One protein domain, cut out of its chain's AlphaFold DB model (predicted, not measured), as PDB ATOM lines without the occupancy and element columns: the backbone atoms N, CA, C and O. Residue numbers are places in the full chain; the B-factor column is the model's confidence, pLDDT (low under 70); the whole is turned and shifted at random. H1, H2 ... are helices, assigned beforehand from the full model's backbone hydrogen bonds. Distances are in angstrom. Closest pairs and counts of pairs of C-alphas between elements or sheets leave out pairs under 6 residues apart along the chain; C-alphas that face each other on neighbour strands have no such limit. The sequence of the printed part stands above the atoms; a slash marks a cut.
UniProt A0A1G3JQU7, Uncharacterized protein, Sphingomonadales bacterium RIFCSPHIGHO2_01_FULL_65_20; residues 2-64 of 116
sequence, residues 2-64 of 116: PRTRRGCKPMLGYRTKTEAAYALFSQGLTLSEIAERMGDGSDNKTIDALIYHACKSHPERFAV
ATOM      1  N   PRO A   2     173.758 241.077 204.094       42.19
ATOM      2  CA  PRO A   2     173.611 239.706 203.615       42.19
ATOM      3  C   PRO A   2     174.975 239.183 203.145       42.19
ATOM      4  O   PRO A   2     175.670 239.847 202.379       42.19
ATOM      5  N   ARG A   3     175.385 238.007 203.640       43.97
ATOM      6  CA  ARG A   3     176.624 237.340 203.213       43.97
ATOM      7  C   ARG A   3     176.484 237.019 201.726       43.97
ATOM      8  O   ARG A   3     175.623 236.227 201.351       43.97
ATOM      9  N   THR A   4     177.306 237.633 200.884       44.94
ATOM     10  CA  THR A   4     177.400 237.285 199.467       44.94
ATOM     11  C   THR A   4     177.753 235.798 199.364       44.94
ATOM     12  O   THR A   4     178.805 235.362 199.836       44.94
ATOM     13  N   ARG A   5     176.844 234.980 198.812       50.47
ATOM     14  CA  ARG A   5     177.161 233.589 198.461       50.47
ATOM     15  C   ARG A   5     178.325 233.657 197.475       50.47
ATOM     16  O   ARG A   5     178.160 234.191 196.382       50.47
ATOM     17  N   ARG A   6     179.510 233.190 197.886       52.88
ATOM     18  CA  ARG A   6     180.691 233.073 197.017       52.88
ATOM     19  C   ARG A   6     180.244 232.411 195.712       52.88
ATOM     20  O   ARG A   6     179.646 231.338 195.760       52.88
ATOM     21  N   GLY A   7     180.473 233.096 194.590       46.62
ATOM     22  CA  GLY A   7     180.029 232.670 193.268       46.62
ATOM     23  C   GLY A   7     180.396 231.211 193.025       46.62
ATOM     24  O   GLY A   7     181.561 230.823 193.116       46.62
ATOM     25  N   CYS A   8     179.374 230.397 192.795       54.09
ATOM     26  CA  CYS A   8     179.528 228.993 192.472       54.09
ATOM     27  C   CYS A   8     180.148 228.907 191.076       54.09
ATOM     28  O   CYS A   8     179.593 229.461 190.131       54.09
ATOM     29  N   LYS A   9     181.317 228.271 190.947       61.66
ATOM     30  CA  LYS A   9     181.884 227.999 189.624       61.66
ATOM     31  C   LYS A   9     181.089 226.843 189.006       61.66
ATOM     32  O   LYS A   9     181.029 225.784 189.640       61.66
ATOM     33  N   PRO A  10     180.472 227.039 187.830       73.69
ATOM     34  CA  PRO A  10     179.785 225.963 187.139       73.69
ATOM     35  C   PRO A  10     180.796 224.903 186.703       73.69
ATOM     36  O   PRO A  10     181.931 225.225 186.351       73.69
ATOM     37  N   MET A  11     180.386 223.641 186.749       81.44
ATOM     38  CA  MET A  11     181.252 222.508 186.434       81.44
ATOM     39  C   MET A  11     180.451 221.425 185.729       81.44
ATOM     40  O   MET A  11     179.408 221.027 186.235       81.44
ATOM     41  N   LEU A  12     180.921 220.971 184.561       81.56
ATOM     42  CA  LEU A  12     180.257 219.936 183.750       81.56
ATOM     43  C   LEU A  12     178.764 220.224 183.470       81.56
ATOM     44  O   LEU A  12     177.947 219.313 183.426       81.56
ATOM     45  N   GLY A  13     178.392 221.499 183.322       81.44
ATOM     46  CA  GLY A  13     176.997 221.917 183.122       81.44
ATOM     47  C   GLY A  13     176.154 222.029 184.402       81.44
ATOM     48  O   GLY A  13     175.021 222.498 184.334       81.44
ATOM     49  N   TYR A  14     176.699 221.681 185.572       85.62
ATOM     50  CA  TYR A  14     176.054 221.866 186.877       85.62
ATOM     51  C   TYR A  14     176.385 223.226 187.492       85.62
ATOM     52  O   TYR A  14     177.408 223.843 187.176       85.62
ATOM     53  N   ARG A  15     175.539 223.697 188.419       81.56
ATOM     54  CA  ARG A  15     175.681 225.033 189.024       81.56
ATOM     55  C   ARG A  15     176.868 225.106 189.973       81.56
ATOM     56  O   ARG A  15     177.445 226.175 190.158       81.56
ATOM     57  N   THR A  16     177.211 223.984 190.605       87.56
ATOM     58  CA  THR A  16     178.320 223.881 191.556       87.56
ATOM     59  C   THR A  16     179.114 222.602 191.339       87.56
ATOM     60  O   THR A  16     178.580 221.585 190.904       87.56
ATOM     61  N   LYS A  17     180.376 222.634 191.771       88.25
ATOM     62  CA  LYS A  17     181.228 221.450 191.925       88.25
ATOM     63  C   LYS A  17     180.574 220.357 192.790       88.25
ATOM     64  O   LYS A  17     180.631 219.183 192.454       88.25
ATOM     65  N   THR A  18     179.913 220.759 193.877       89.00
ATOM     66  CA  THR A  18     179.156 219.881 194.784       89.00
ATOM     67  C   THR A  18     178.015 219.154 194.072       89.00
ATOM     68  O   THR A  18     177.836 217.954 194.247       89.00
ATOM     69  N   GLU A  19     177.257 219.874 193.246       85.69
ATOM     70  CA  GLU A  19     176.145 219.321 192.473       85.69
ATOM     71  C   GLU A  19     176.636 218.377 191.373       85.69
ATOM     72  O   GLU A  19     176.059 217.308 191.208       85.69
ATOM     73  N   ALA A  20     177.738 218.720 190.697       90.38
ATOM     74  CA  ALA A  20     178.379 217.834 189.728       90.38
ATOM     75  C   ALA A  20     178.838 216.517 190.372       90.38
ATOM     76  O   ALA A  20     178.493 215.444 189.883       90.38
ATOM     77  N   ALA A  21     179.561 216.592 191.497       91.00
ATOM     78  CA  ALA A  21     180.050 215.413 192.210       91.00
ATOM     79  C   ALA A  21     178.898 214.502 192.663       91.00
ATOM     80  O   ALA A  21     178.933 213.295 192.441       91.00
ATOM     81  N   TYR A  22     177.838 215.081 193.235       88.69
ATOM     82  CA  TYR A  22     176.664 214.322 193.668       88.69
ATOM     83  C   TYR A  22     175.893 213.690 192.502       88.69
ATOM     84  O   TYR A  22     175.441 212.549 192.607       88.69
ATOM     85  N   ALA A  23     175.738 214.404 191.385       88.44
ATOM     86  CA  ALA A  23     175.040 213.884 190.214       88.44
ATOM     87  C   ALA A  23     175.784 212.696 189.584       88.44
ATOM     88  O   ALA A  23     175.142 211.733 189.173       88.44
ATOM     89  N   LEU A  24     177.119 212.747 189.542       89.69
ATOM     90  CA  LEU A  24     177.949 211.633 189.076       89.69
ATOM     91  C   LEU A  24     177.915 210.455 190.061       89.69
ATOM     92  O   LEU A  24     177.761 209.315 189.638       89.69
ATOM     93  N   PHE A  25     177.955 210.720 191.368       88.12
ATOM     94  CA  PHE A  25     177.786 209.680 192.387       88.12
ATOM     95  C   PHE A  25     176.429 208.971 192.281       88.12
ATOM     96  O   PHE A  25     176.348 207.752 192.364       88.12
ATOM     97  N   SER A  26     175.359 209.721 192.013       84.50
ATOM     98  CA  SER A  26     174.008 209.165 191.840       84.50
ATOM     99  C   SER A  26     173.868 208.282 190.592       84.50
ATOM    100  O   SER A  26     172.894 207.547 190.474       84.50
ATOM    101  N   GLN A  27     174.829 208.343 189.665       86.94
ATOM    102  CA  GLN A  27     174.928 207.446 188.507       86.94
ATOM    103  C   GLN A  27     175.699 206.153 188.829       86.94
ATOM    104  O   GLN A  27     175.872 205.323 187.942       86.94
ATOM    105  N   GLY A  28     176.154 205.974 190.073       84.69
ATOM    106  CA  GLY A  28     176.883 204.787 190.522       84.69
ATOM    107  C   GLY A  28     178.397 204.850 190.317       84.69
ATOM    108  O   GLY A  28     179.058 203.835 190.498       84.69
ATOM    109  N   LEU A  29     178.956 206.010 189.950       87.94
ATOM    110  CA  LEU A  29     180.405 206.153 189.799       87.94
ATOM    111  C   LEU A  29     181.102 206.157 191.167       87.94
ATOM    112  O   LEU A  29     180.628 206.768 192.131       87.94
ATOM    113  N   THR A  30     182.275 205.537 191.219       88.44
ATOM    114  CA  THR A  30     183.187 205.567 192.368       88.44
ATOM    115  C   THR A  30     183.840 206.941 192.532       88.44
ATOM    116  O   THR A  30     183.894 207.753 191.605       88.44
ATOM    117  N   LEU A  31     184.408 207.218 193.712       90.94
ATOM    118  CA  LEU A  31     185.079 208.502 193.976       90.94
ATOM    119  C   LEU A  31     186.211 208.805 192.981       90.94
ATOM    120  O   LEU A  31     186.385 209.962 192.597       90.94
ATOM    121  N   SER A  32     186.955 207.779 192.558       88.62
ATOM    122  CA  SER A  32     188.057 207.922 191.601       88.62
ATOM    123  C   SER A  32     187.566 208.249 190.196       88.62
ATOM    124  O   SER A  32     188.095 209.165 189.571       88.62
ATOM    125  N   GLU A  33     186.513 207.581 189.727       90.88
ATOM    126  CA  GLU A  33     185.908 207.876 188.423       90.88
ATOM    127  C   GLU A  33     185.281 209.272 188.404       90.88
ATOM    128  O   GLU A  33     185.378 209.993 187.412       90.88
ATOM    129  N   ILE A  34     184.671 209.698 189.515       91.25
ATOM    130  CA  ILE A  34     184.150 211.060 189.656       91.25
ATOM    131  C   ILE A  34     185.293 212.078 189.590       91.25
ATOM    132  O   ILE A  34     185.173 213.067 188.868       91.25
ATOM    133  N   ALA A  35     186.393 211.850 190.313       91.00
ATOM    134  CA  ALA A  35     187.564 212.727 190.292       91.00
ATOM    135  C   ALA A  35     188.157 212.856 188.879       91.00
ATOM    136  O   ALA A  35     188.409 213.972 188.413       91.00
ATOM    137  N   GLU A  36     188.305 211.736 188.171       91.50
ATOM    138  CA  GLU A  36     188.763 211.700 186.781       91.50
ATOM    139  C   GLU A  36     187.809 212.465 185.858       91.50
ATOM    140  O   GLU A  36     188.230 213.329 185.087       91.50
ATOM    141  N   ARG A  37     186.503 212.217 185.984       89.69
ATOM    142  CA  ARG A  37     185.477 212.834 185.137       89.69
ATOM    143  C   ARG A  37     185.300 214.323 185.400       89.69
ATOM    144  O   ARG A  37     184.932 215.070 184.495       89.69
ATOM    145  N   MET A  38     185.567 214.760 186.625       89.62
ATOM    146  CA  MET A  38     185.624 216.169 186.993       89.62
ATOM    147  C   MET A  38     186.868 216.856 186.425       89.62
ATOM    148  O   MET A  38     186.782 218.023 186.045       89.62
ATOM    149  N   GLY A  39     187.998 216.152 186.319       86.50
ATOM    150  CA  GLY A  39     189.174 216.614 185.578       86.50
ATOM    151  C   GLY A  39     189.826 217.890 186.126       86.50
ATOM    152  O   GLY A  39     190.601 218.532 185.423       86.50
ATOM    153  N   ASP A  40     189.518 218.285 187.364       84.94
ATOM    154  CA  ASP A  40     190.014 219.517 187.993       84.94
ATOM    155  C   ASP A  40     191.094 219.271 189.056       84.94
ATOM    156  O   ASP A  40     191.411 220.163 189.844       84.94
ATOM    157  N   GLY A  41     191.652 218.057 189.084       86.50
ATOM    158  CA  GLY A  41     192.699 217.653 190.023       86.50
ATOM    159  C   GLY A  41     192.206 217.388 191.449       86.50
ATOM    160  O   GLY A  41     193.017 217.362 192.372       86.50
ATOM    161  N   SER A  42     190.895 217.221 191.653       87.94
ATOM    162  CA  SER A  42     190.347 216.810 192.951       87.94
ATOM    163  C   SER A  42     190.808 215.411 193.344       87.94
ATOM    164  O   SER A  42     190.810 214.506 192.517       87.94
ATOM    165  N   ASP A  43     191.122 215.216 194.622       91.38
ATOM    166  CA  ASP A  43     191.353 213.890 195.188       91.38
ATOM    167  C   ASP A  43     190.045 213.251 195.689       91.38
ATOM    168  O   ASP A  43     189.039 213.932 195.921       91.38
ATOM    169  N   ASN A  44     190.067 211.933 195.921       90.00
ATOM    170  CA  ASN A  44     188.906 211.186 196.422       90.00
ATOM    171  C   ASN A  44     188.349 211.773 197.728       90.00
ATOM    172  O   ASN A  44     187.139 211.759 197.932       90.00
ATOM    173  N   LYS A  45     189.205 212.326 198.599       89.88
ATOM    174  CA  LYS A  45     188.772 212.962 199.855       89.88
ATOM    175  C   LYS A  45     187.957 214.227 199.599       89.88
ATOM    176  O   LYS A  45     186.954 214.456 200.272       89.88
ATOM    177  N   THR A  46     188.369 215.043 198.630       91.31
ATOM    178  CA  THR A  46     187.613 216.231 198.219       91.31
ATOM    179  C   THR A  46     186.269 215.829 197.624       91.31
ATOM    180  O   THR A  46     185.256 216.441 197.960       91.31
ATOM    181  N   ILE A  47     186.236 214.799 196.776       91.00
ATOM    182  CA  ILE A  47     184.993 214.296 196.181       91.00
ATOM    183  C   ILE A  47     184.042 213.750 197.254       91.00
ATOM    184  O   ILE A  47     182.881 214.158 197.288       91.00
ATOM    185  N   ASP A  48     184.534 212.921 198.176       89.62
ATOM    186  CA  ASP A  48     183.750 212.379 199.295       89.62
ATOM    187  C   ASP A  48     183.138 213.499 200.146       89.62
ATOM    188  O   ASP A  48     181.932 213.521 200.397       89.62
ATOM    189  N   ALA A  49     183.938 214.512 200.501       88.44
ATOM    190  CA  ALA A  49     183.456 215.669 201.248       88.44
ATOM    191  C   ALA A  49     182.381 216.455 200.481       88.44
ATOM    192  O   ALA A  49     181.386 216.881 201.072       88.44
ATOM    193  N   LEU A  50     182.553 216.653 199.169       90.19
ATOM    194  CA  LEU A  50     181.568 217.339 198.332       90.19
ATOM    195  C   LEU A  50     180.245 216.583 198.301       90.19
ATOM    196  O   LEU A  50     179.204 217.200 198.514       90.19
ATOM    197  N   ILE A  51     180.283 215.271 198.081       88.56
ATOM    198  CA  ILE A  51     179.081 214.439 198.043       88.56
ATOM    199  C   ILE A  51     178.405 214.442 199.416       88.56
ATOM    200  O   ILE A  51     177.218 214.746 199.509       88.56
ATOM    201  N   TYR A  52     179.161 214.228 200.494       84.12
ATOM    202  CA  TYR A  52     178.639 214.280 201.859       84.12
ATOM    203  C   TYR A  52     177.951 215.618 202.169       84.12
ATOM    204  O   TYR A  52     176.851 215.652 202.727       84.12
ATOM    205  N   HIS A  53     178.564 216.738 201.775       82.62
ATOM    206  CA  HIS A  53     177.961 218.061 201.921       82.62
ATOM    207  C   HIS A  53     176.714 218.241 201.051       82.62
ATOM    208  O   HIS A  53     175.739 218.821 201.530       82.62
ATOM    209  N   ALA A  54     176.724 217.741 199.811       83.81
ATOM    210  CA  ALA A  54     175.570 217.777 198.916       83.81
ATOM    211  C   ALA A  54     174.371 217.069 199.542       83.81
ATOM    212  O   ALA A  54     173.277 217.634 199.576       83.81
ATOM    213  N   CYS A  55     174.599 215.878 200.095       76.69
ATOM    214  CA  CYS A  55     173.574 215.142 200.806       76.69
ATOM    215  C   CYS A  55     173.121 215.959 202.028       76.69
ATOM    216  O   CYS A  55     171.939 216.259 202.172       76.69
ATOM    217  N   LYS A  56     174.046 216.420 202.886       74.38
ATOM    218  CA  LYS A  56     173.706 217.133 204.140       74.38
ATOM    219  C   LYS A  56     172.899 218.412 203.921       74.38
ATOM    220  O   LYS A  56     172.074 218.762 204.761       74.38
ATOM    221  N   SER A  57     173.157 219.139 202.839       72.31
ATOM    222  CA  SER A  57     172.470 220.396 202.530       72.31
ATOM    223  C   SER A  57     171.088 220.219 201.895       72.31
ATOM    224  O   SER A  57     170.358 221.203 201.815       72.31
ATOM    225  N   HIS A  58     170.728 219.002 201.481       68.88
ATOM    226  CA  HIS A  58     169.473 218.686 200.803       68.88
ATOM    227  C   HIS A  58     168.800 217.470 201.455       68.88
ATOM    228  O   HIS A  58     168.908 216.357 200.936       68.88
ATOM    229  N   PRO A  59     168.118 217.646 202.601       62.28
ATOM    230  CA  PRO A  59     167.470 216.545 203.311       62.28
ATOM    231  C   PRO A  59     166.402 215.828 202.468       62.28
ATOM    232  O   PRO A  59     166.182 214.641 202.657       62.28
ATOM    233  N   GLU A  60     165.797 216.492 201.481       68.19
ATOM    234  CA  GLU A  60     164.887 215.878 200.505       68.19
ATOM    235  C   GLU A  60     165.569 214.844 199.592       68.19
ATOM    236  O   GLU A  60     164.914 213.938 199.085       68.19
ATOM    237  N   ARG A  61     166.891 214.956 199.403       62.38
ATOM    238  CA  ARG A  61     167.730 213.965 198.708       62.38
ATOM    239  C   ARG A  61     168.214 212.854 199.650       62.38
ATOM    240  O   ARG A  61     168.742 211.850 199.189       62.38
ATOM    241  N   PHE A  62     168.001 213.029 200.954       57.78
ATOM    242  CA  PHE A  62     168.167 212.036 202.013       57.78
ATOM    243  C   PHE A  62     166.808 211.439 202.390       57.78
ATOM    244  O   PHE A  62     166.396 211.475 203.552       57.78
ATOM    245  N   ALA A  63     166.091 210.858 201.427       62.56
ATOM    246  CA  ALA A  63     165.048 209.916 201.809       62.56
ATOM    247  C   ALA A  63     165.727 208.797 202.617       62.56
ATOM    248  O   ALA A  63     166.483 207.994 202.068       62.56
ATOM    249  N   VAL A  64     165.548 208.811 203.940       64.62
ATOM    250  CA  VAL A  64     166.155 207.823 204.829       64.62
ATOM    251  C   VAL A  64     165.453 206.501 204.566       64.62
ATOM    252  O   VAL A  64     164.295 206.312 204.934       64.62
TER     253      VAL A  64
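AT A GLANCE: This is residues 2 to 64 of the 116 residues of an uncharacterized protein of Sphingomonadales bacterium RIFCSPHIGHO2_01_FULL_65_20 (UniProt A0A1G3JQU7). Three short helices pack crosswise into a small cluster, H3 crossing H1 nearly at right angles, with a long tail, residues 2 to 16, leading in to H1. Residues 56 to 61 stick out at the end of H3. The 63 printed residues hold H1, H2 and H3 in that order, all helix in class, with under half of the residues in named elements. The whole is compact, radius of gyration of the C-alphas 11.9 A, spanning 37 by 30 by 21 A.

IN THESE COORDINATES: Find C-alpha 17 at (181.228, 221.450, 191.925), where H1, residues 17 to 25, begins. H2 takes residues 31 to 38. H3, residues 44 to 57, runs 19.8 A to C-alpha 57 at (172.470, 220.396, 202.530).

HOW THE PARTS SIT: Look at Leu 24 and Ile 34, the closest C-alphas of H1 and H2, 6.3 A apart: these helices touch at a steep tilt of 56 degrees, opposite ways. H1 and H3 touch, about perpendicular at 83 degrees, closest at the C-alphas of Thr 18 and Leu 50, 5.0 A. H3 touches H2 with residues 44 to 48 alone, closest at the C-alphas of Leu 31 and Asn 44, 5.3 A. In H1, H2 and H3 every O i to N i+4 pair is within hydrogen-bond range.

THE WHOLE: The C-alphas of Pro 2 and Gly 28, the two farthest apart, are 37.4 A apart. The printed part has no cut, and both links are tight. Confidence is low, pLDDT under 70, at residues 2 to 9 and 58 to 64.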